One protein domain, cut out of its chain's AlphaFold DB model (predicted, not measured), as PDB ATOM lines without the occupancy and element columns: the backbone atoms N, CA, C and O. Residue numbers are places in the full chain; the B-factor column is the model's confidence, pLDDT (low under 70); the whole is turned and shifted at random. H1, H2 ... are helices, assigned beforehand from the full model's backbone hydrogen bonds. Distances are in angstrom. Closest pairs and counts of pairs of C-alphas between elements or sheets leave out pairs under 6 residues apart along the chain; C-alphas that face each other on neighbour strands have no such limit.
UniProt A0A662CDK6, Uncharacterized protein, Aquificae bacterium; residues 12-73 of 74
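What this domain is: This is residues 12 to 73 of the 74 residues of an uncharacterized protein of Aquificae bacterium (UniProt A0A662CDK6). What shape do these atoms make? They form an open arch of four helices, with H1 and H2 meeting at one foot, H3 leading away and H4 sticking out at the other foot. What is it made of? The printed part has 62 residues, with H1, H2, H3 and H4 in that order and no named strand: all helix. It is extended, with a radius of gyration of the C-alphas of 17.2 A and spans of 44 by 27 by 21 A.

Where its parts are: Where are the helices? From first to last C-alpha, H1, residues 12 to 23, measures 16.7 A; H2, 28 to 39, 16.3 A; H3, 43 to 54, 16.4 A; H4, 62 to 71, 14.3 A. Which points anchor them? C-alpha 12 is at (-25.568, 1.009, 27.218) and C-alpha 71 at (-60.165, 2.759, 38.699).

How they stand to each other: Which helices touch? H1, with residues 17 to 22 alone, touches H2, with residues 28 to 32 alone; their closest C-alphas, of Ala 21 and Met 28, are 5.4 A apart. Their lines are about perpendicular, at 84 degrees. Which are apart? H2 and H3 are only just apart, closest 8.4 A; H3 and H4 are apart. Are the backbones bonded? In H1, H2, H3 and H4 every O i to N i+4 pair is within hydrogen-bond range.

The domain as a whole: How far does it reach? The farthest C-alphas, of Asp 12 and Ser 62, are 44.9 A apart. Are there cuts or long links? The printed part has no cut and no long link. Where is confidence low? Residue 73 alone has pLDDT under 70.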
ATOM      1  N   ASP A  12     -24.209   0.464  27.163       96.19
ATOM      2  CA  ASP A  12     -25.568   1.009  27.218       96.19
ATOM      3  C   ASP A  12     -26.036   1.221  28.665       96.19
ATOM      4  O   ASP A  12     -26.654   2.238  28.997       96.19
ATOM      5  N   LEU A  13     -25.699   0.289  29.560       93.31
ATOM      6  CA  LEU A  13     -26.039   0.390  30.970       93.31
ATOM      7  C   LEU A  13     -25.245   1.514  31.643       93.31
ATOM      8  O   LEU A  13     -25.807   2.257  32.451       93.31
ATOM      9  N   VAL A  14     -23.969   1.682  31.287       93.56
ATOM     10  CA  VAL A  14     -23.137   2.782  31.792       93.56
ATOM     11  C   VAL A  14     -23.736   4.135  31.404       93.56
ATOM     12  O   VAL A  14     -23.901   4.998  32.270       93.56
ATOM     13  N   GLU A  15     -24.129   4.312  30.142       95.38
ATOM     14  CA  GLU A  15     -24.723   5.565  29.662       95.38
ATOM     15  C   GLU A  15     -26.073   5.865  30.320       95.38
ATOM     16  O   GLU A  15     -26.337   6.997  30.738       95.38
ATOM     17  N   ARG A  16     -26.910   4.844  30.531       94.25
ATOM     18  CA  ARG A  16     -28.166   5.005  31.279       94.25
ATOM     19  C   ARG A  16     -27.919   5.471  32.712       94.25
ATOM     20  O   ARG A  16     -28.614   6.370  33.185       94.25
ATOM     21  N   ILE A  17     -26.925   4.907  33.400       92.06
ATOM     22  CA  ILE A  17     -26.583   5.325  34.766       92.06
ATOM     23  C   ILE A  17     -26.060   6.770  34.770       92.06
ATOM     24  O   ILE A  17     -26.478   7.549  35.628       92.06
ATOM     25  N   LYS A  18     -25.211   7.164  33.805       94.19
ATOM     26  CA  LYS A  18     -24.753   8.562  33.662       94.19
ATOM     27  C   LYS A  18     -25.918   9.525  33.493       94.19
ATOM     28  O   LYS A  18     -25.969  10.541  34.180       94.19
ATOM     29  N   SER A  19     -26.855   9.192  32.609       95.12
ATOM     30  CA  SER A  19     -28.032  10.017  32.332       95.12
ATOM     31  C   SER A  19     -28.869  10.240  33.597       95.12
ATOM     32  O   SER A  19     -29.178  11.380  33.955       95.12
ATOM     33  N   VAL A  20     -29.144   9.166  34.346       93.25
ATOM     34  CA  VAL A  20     -29.886   9.249  35.613       93.25
ATOM     35  C   VAL A  20     -29.122  10.069  36.654       93.25
ATOM     36  O   VAL A  20     -29.718  10.933  37.297       93.25
ATOM     37  N   ALA A  21     -27.817   9.848  36.808       94.44
ATOM     38  CA  ALA A  21     -26.992  10.604  37.749       94.44
ATOM     39  C   ALA A  21     -27.000  12.109  37.426       94.44
ATOM     40  O   ALA A  21     -27.235  12.927  38.318       94.44
ATOM     41  N   ASN A  22     -26.860  12.465  36.144       94.69
ATOM     42  CA  ASN A  22     -26.896  13.849  35.675       94.69
ATOM     43  C   ASN A  22     -28.256  14.512  35.940       94.69
ATOM     44  O   ASN A  22     -28.305  15.618  36.471       94.69
ATOM     45  N   SER A  23     -29.364  13.808  35.674       95.25
ATOM     46  CA  SER A  23     -30.720  14.317  35.950       95.25
ATOM     47  C   SER A  23     -30.967  14.632  37.433       95.25
ATOM     48  O   SER A  23     -31.809  15.460  37.767       95.25
ATOM     49  N   LYS A  24     -30.216  13.982  38.331       91.38
ATOM     50  CA  LYS A  24     -30.298  14.154  39.787       91.38
ATOM     51  C   LYS A  24     -29.207  15.070  40.348       91.38
ATOM     52  O   LYS A  24     -29.149  15.230  41.566       91.38
ATOM     53  N   GLY A  25     -28.333  15.626  39.502       93.88
ATOM     54  CA  GLY A  25     -27.198  16.453  39.926       93.88
ATOM     55  C   GLY A  25     -26.173  15.697  40.782       93.88
ATOM     56  O   GLY A  25     -25.587  16.274  41.695       93.88
ATOM     57  N   ARG A  26     -25.995  14.392  40.543       93.88
ATOM     58  CA  ARG A  26     -25.106  13.506  41.314       93.88
ATOM     59  C   ARG A  26     -23.982  12.963  40.448       93.88
ATOM     60  O   ARG A  26     -24.132  12.824  39.237       93.88
ATOM     61  N   SER A  27     -22.876  12.566  41.081       93.62
ATOM     62  CA  SER A  27     -21.882  11.748  40.384       93.62
ATOM     63  C   SER A  27     -22.426  10.338  40.132       93.62
ATOM     64  O   SER A  27     -23.280   9.841  40.871       93.62
ATOM     65  N   MET A  28     -21.902   9.662  39.106       92.12
ATOM     66  CA  MET A  28     -22.262   8.271  38.808       92.12
ATOM     67  C   MET A  28     -22.065   7.358  40.026       92.12
ATOM     68  O   MET A  28     -22.931   6.546  40.339       92.12
ATOM     69  N   GLU A  29     -20.939   7.502  40.727       91.31
ATOM     70  CA  GLU A  29     -20.631   6.688  41.903       91.31
ATOM     71  C   GLU A  29     -21.633   6.930  43.040       91.31
ATOM     72  O   GLU A  29     -22.094   5.983  43.678       91.31
ATOM     73  N   GLN A  30     -22.004   8.193  43.279       91.75
ATOM     74  CA  GLN A  30     -23.016   8.540  44.277       91.75
ATOM     75  C   GLN A  30     -24.372   7.933  43.922       91.75
ATOM     76  O   GLN A  30     -25.022   7.349  44.787       91.75
ATOM     77  N   GLU A  31     -24.787   8.024  42.660       93.06
ATOM     78  CA  GLU A  31     -26.051   7.440  42.217       93.06
ATOM     79  C   GLU A  31     -26.045   5.913  42.353       93.06
ATOM     80  O   GLU A  31     -26.990   5.339  42.895       93.06
ATOM     81  N   LEU A  32     -24.954   5.247  41.963       91.69
ATOM     82  CA  LEU A  32     -24.810   3.800  42.123       91.69
ATOM     83  C   LEU A  32     -24.850   3.388  43.601       91.69
ATOM     84  O   LEU A  32     -25.487   2.395  43.955       91.69
ATOM     85  N   ARG A  33     -24.229   4.171  44.486       90.50
ATOM     86  CA  ARG A  33     -24.266   3.936  45.933       90.50
ATOM     87  C   ARG A  33     -25.684   4.049  46.490       90.50
ATOM     88  O   ARG A  33     -26.085   3.197  47.280       90.50
ATOM     89  N   GLU A  34     -26.455   5.046  46.069       90.50
ATOM     90  CA  GLU A  34     -27.851   5.213  46.494       90.50
ATOM     91  C   GLU A  34     -28.763   4.101  45.952       90.50
ATOM     92  O   GLU A  34     -29.643   3.610  46.671       90.50
ATOM     93  N   LEU A  35     -28.519   3.639  44.721       89.25
ATOM     94  CA  LEU A  35     -29.201   2.476  44.149       89.25
ATOM     95  C   LEU A  35     -28.906   1.207  44.954       89.25
ATOM     96  O   LEU A  35     -29.840   0.508  45.350       89.25
ATOM     97  N   LEU A  36     -27.634   0.934  45.265       89.38
ATOM     98  CA  LEU A  36     -27.240  -0.221  46.078       89.38
ATOM     99  C   LEU A  36     -27.810  -0.131  47.496       89.38
ATOM    100  O   LEU A  36     -28.366  -1.107  47.995       89.38
ATOM    101  N   LYS A  37     -27.749   1.048  48.125       86.56
ATOM    102  CA  LYS A  37     -28.323   1.294  49.454       86.56
ATOM    103  C   LYS A  37     -29.823   1.030  49.477       86.56
ATOM    104  O   LYS A  37     -30.323   0.465  50.441       86.56
ATOM    105  N   THR A  38     -30.533   1.406  48.417       84.50
ATOM    106  CA  THR A  38     -31.967   1.127  48.282       84.50
ATOM    107  C   THR A  38     -32.221  -0.362  48.049       84.50
ATOM    108  O   THR A  38     -33.083  -0.943  48.701       84.50
ATOM    109  N   ARG A  39     -31.458  -0.997  47.151       84.25
ATOM    110  CA  ARG A  39     -31.638  -2.402  46.755       84.25
ATOM    111  C   ARG A  39     -31.313  -3.398  47.869       84.25
ATOM    112  O   ARG A  39     -31.942  -4.455  47.921       84.25
ATOM    113  N   TYR A  40     -30.342  -3.063  48.715       83.00
ATOM    114  CA  TYR A  40     -29.876  -3.867  49.849       83.00
ATOM    115  C   TYR A  40     -30.287  -3.276  51.203       83.00
ATOM    116  O   TYR A  40     -29.741  -3.659  52.238       83.00
ATOM    117  N   ALA A  41     -31.245  -2.345  51.224       79.56
ATOM    118  CA  ALA A  41     -31.801  -1.854  52.476       79.56
ATOM    119  C   ALA A  41     -32.384  -3.027  53.276       79.56
ATOM    120  O   ALA A  41     -33.136  -3.846  52.743       79.56
ATOM    121  N   SER A  42     -32.065  -3.101  54.570       80.50
ATOM    122  CA  SER A  42     -32.700  -4.081  55.447       80.50
ATOM    123  C   SER A  42     -34.210  -3.839  55.488       80.50
ATOM    124  O   SER A  42     -34.679  -2.701  55.404       80.50
ATOM    125  N   ARG A  43     -34.990  -4.906  55.687       76.44
ATOM    126  CA  ARG A  43     -36.447  -4.802  55.864       76.44
ATOM    127  C   ARG A  43     -36.817  -3.762  56.929       76.44
ATOM    128  O   ARG A  43     -37.748  -2.989  56.728       76.44
ATOM    129  N   SER A  44     -36.064  -3.706  58.028       80.56
ATOM    130  CA  SER A  44     -36.230  -2.693  59.076       80.56
ATOM    131  C   SER A  44     -36.030  -1.266  58.555       80.56
ATOM    132  O   SER A  44     -36.865  -0.407  58.823       80.56
ATOM    133  N   HIS A  45     -34.999  -1.011  57.745       80.19
ATOM    134  CA  HIS A  45     -34.779   0.299  57.128       80.19
ATOM    135  C   HIS A  45     -35.898   0.697  56.161       80.19
ATOM    136  O   HIS A  45     -36.304   1.858  56.136       80.19
ATOM    137  N   ILE A  46     -36.410  -0.255  55.377       81.00
ATOM    138  CA  ILE A  46     -37.521  -0.006  54.450       81.00
ATOM    139  C   ILE A  46     -38.779   0.397  55.227       81.00
ATOM    140  O   ILE A  46     -39.416   1.389  54.877       81.00
ATOM    141  N   LEU A  47     -39.103  -0.317  56.310       84.44
ATOM    142  CA  LEU A  47     -40.259  -0.008  57.158       84.44
ATOM    143  C   LEU A  47     -40.133   1.360  57.841       84.44
ATOM    144  O   LEU A  47     -41.105   2.114  57.868       84.44
ATOM    145  N   VAL A  48     -38.944   1.716  58.336       86.81
ATOM    146  CA  VAL A  48     -38.688   3.049  58.912       86.81
ATOM    147  C   VAL A  48     -38.893   4.141  57.861       86.81
ATOM    148  O   VAL A  48     -39.606   5.109  58.114       86.81
ATOM    149  N   ARG A  49     -38.338   3.965  56.655       83.31
ATOM    150  CA  ARG A  49     -38.510   4.917  55.549       83.31
ATOM    151  C   ARG A  49     -39.977   5.067  55.146       83.31
ATOM    152  O   ARG A  49     -40.422   6.182  54.883       83.31
ATOM    153  N   ALA A  50     -40.722   3.964  55.085       84.06
ATOM    154  CA  ALA A  50     -42.147   3.986  54.774       84.06
ATOM    155  C   ALA A  50     -42.927   4.786  55.826       84.06
ATOM    156  O   ALA A  50     -43.714   5.655  55.463       84.06
ATOM    157  N   ARG A  51     -42.639   4.566  57.115       86.31
ATOM    158  CA  ARG A  51     -43.298   5.272  58.220       86.31
ATOM    159  C   ARG A  51     -42.998   6.773  58.227       86.31
ATOM    160  O   ARG A  51     -43.922   7.568  58.309       86.31
ATOM    161  N   GLN A  52     -41.739   7.163  58.022       89.19
ATOM    162  CA  GLN A  52     -41.346   8.576  57.891       89.19
ATOM    163  C   GLN A  52     -42.011   9.276  56.702       89.19
ATOM    164  O   GLN A  52     -42.261  10.479  56.737       89.19
ATOM    165  N   ARG A  53     -42.247   8.543  55.609       85.62
ATOM    166  CA  ARG A  53     -42.936   9.089  54.440       85.62
ATOM    167  C   ARG A  53     -44.433   9.210  54.692       85.62
ATOM    168  O   ARG A  53     -44.999  10.218  54.297       85.62
ATOM    169  N   TRP A  54     -45.033   8.226  55.362       83.94
ATOM    170  CA  TRP A  54     -46.452   8.219  55.721       83.94
ATOM    171  C   TRP A  54     -46.856   9.471  56.501       83.94
ATOM    172  O   TRP A  54     -47.863  10.084  56.179       83.94
ATOM    173  N   GLU A  55     -46.024   9.916  57.446       83.88
ATOM    174  CA  GLU A  55     -46.260  11.146  58.223       83.88
ATOM    175  C   GLU A  55     -46.309  12.428  57.379       83.88
ATOM    176  O   GLU A  55     -46.830  13.442  57.831       83.88
ATOM    177  N   LYS A  56     -45.750  12.406  56.165       87.88
ATOM    178  CA  LYS A  56     -45.690  13.564  55.258       87.88
ATOM    179  C   LYS A  56     -46.680  13.474  54.103       87.88
ATOM    180  O   LYS A  56     -46.727  14.392  53.287       87.88
ATOM    181  N   LEU A  57     -47.388  12.354  53.969       83.50
ATOM    182  CA  LEU A  57     -48.400  12.213  52.934       83.50
ATOM    183  C   LEU A  57     -49.649  13.000  53.342       83.50
ATOM    184  O   LEU A  57     -49.964  13.058  54.533       83.50
ATOM    185  N   PRO A  58     -50.348  13.620  52.377       84.50
ATOM    186  CA  PRO A  58     -51.628  14.246  52.660       84.50
ATOM    187  C   PRO A  58     -52.604  13.202  53.226       84.50
ATOM    188  O   PRO A  58     -52.506  12.020  52.874       84.50
ATOM    189  N   PRO A  59     -53.525  13.613  54.115       81.75
ATOM    190  CA  PRO A  59     -54.586  12.731  54.567       81.75
ATOM    191  C   PRO A  59     -55.404  12.291  53.353       81.75
ATOM    192  O   PRO A  59     -55.775  13.123  52.531       81.75
ATOM    193  N   VAL A  60     -55.645  10.989  53.252       86.00
ATOM    194  CA  VAL A  60     -56.445  10.393  52.179       86.00
ATOM    195  C   VAL A  60     -57.836  10.114  52.732       86.00
ATOM    196  O   VAL A  60     -57.949   9.550  53.827       86.00
ATOM    197  N   THR A  61     -58.885  10.507  52.010       88.19
ATOM    198  CA  THR A  61     -60.267  10.220  52.416       88.19
ATOM    199  C   THR A  61     -60.705   8.825  51.979       88.19
ATOM    200  O   THR A  61     -60.105   8.189  51.110       88.19
ATOM    201  N   SER A  62     -61.773   8.317  52.593       84.75
ATOM    202  CA  SER A  62     -62.389   7.063  52.161       84.75
ATOM    203  C   SER A  62     -62.878   7.132  50.714       84.75
ATOM    204  O   SER A  62     -62.723   6.148  49.997       84.75
ATOM    205  N   GLU A  63     -63.391   8.286  50.260       86.62
ATOM    206  CA  GLU A  63     -63.855   8.438  48.876       86.62
ATOM    207  C   GLU A  63     -62.707   8.331  47.862       86.62
ATOM    208  O   GLU A  63     -62.867   7.694  46.824       86.62
ATOM    209  N   GLU A  64     -61.532   8.897  48.163       88.44
ATOM    210  CA  GLU A  64     -60.355   8.789  47.289       88.44
ATOM    211  C   GLU A  64     -59.876   7.336  47.159       88.44
ATOM    212  O   GLU A  64     -59.525   6.882  46.069       88.44
ATOM    213  N   ILE A  65     -59.903   6.580  48.263       86.56
ATOM    214  CA  ILE A  65     -59.517   5.163  48.269       86.56
ATOM    215  C   ILE A  65     -60.499   4.324  47.450       86.56
ATOM    216  O   ILE A  65     -60.073   3.429  46.715       86.56
ATOM    217  N   ASP A  66     -61.799   4.582  47.582       88.81
ATOM    218  CA  ASP A  66     -62.819   3.875  46.811       88.81
ATOM    219  C   ASP A  66     -62.725   4.211  45.317       88.81
ATOM    220  O   ASP A  66     -62.746   3.287  44.502       88.81
ATOM    221  N   GLY A  67     -62.442   5.469  44.963       88.06
ATOM    222  CA  GLY A  67     -62.131   5.869  43.588       88.06
ATOM    223  C   GLY A  67     -60.953   5.089  42.995       88.06
ATOM    224  O   GLY A  67     -61.084   4.491  41.932       88.06
ATOM    225  N   TRP A  68     -59.822   4.987  43.705       91.12
ATOM    226  CA  TRP A  68     -58.671   4.203  43.225       91.12
ATOM    227  C   TRP A  68     -58.963   2.702  43.110       91.12
ATOM    228  O   TRP A  68     -58.385   2.017  42.263       91.12
ATOM    229  N   LYS A  69     -59.832   2.161  43.974       85.75
ATOM    230  CA  LYS A  69     -60.244   0.751  43.917       85.75
ATOM    231  C   LYS A  69     -61.102   0.457  42.692       85.75
ATOM    232  O   LYS A  69     -60.958  -0.633  42.143       85.75
ATOM    233  N   GLU A  70     -61.979   1.382  42.310       87.06
ATOM    234  CA  GLU A  70     -62.800   1.288  41.099       87.06
ATOM    235  C   GLU A  70     -61.945   1.480  39.840       87.06
ATOM    236  O   GLU A  70     -62.020   0.679  38.916       87.06
ATOM    237  N   GLU A  71     -61.043   2.462  39.838       86.19
ATOM    238  CA  GLU A  71     -60.165   2.759  38.699       86.19
ATOM    239  C   GLU A  71     -59.145   1.634  38.423       86.19
ATOM    240  O   GLU A  71     -58.788   1.357  37.279       86.19
ATOM    241  N   GLY A  72     -58.678   0.953  39.477       78.56
ATOM    242  CA  GLY A  72     -57.718  -0.152  39.394       78.56
ATOM    243  C   GLY A  72     -58.325  -1.542  39.166       78.56
ATOM    244  O   GLY A  72     -57.569  -2.504  38.997       78.56
ATOM    245  N   ARG A  73     -59.656  -1.679  39.189       64.94
ATOM    246  CA  ARG A  73     -60.377  -2.933  38.915       64.94
ATOM    247  C   ARG A  73     -61.303  -2.752  37.704       64.94
ATOM    248  O   ARG A  73     -62.465  -2.416  37.913       64.94
TER     249      ARG A  73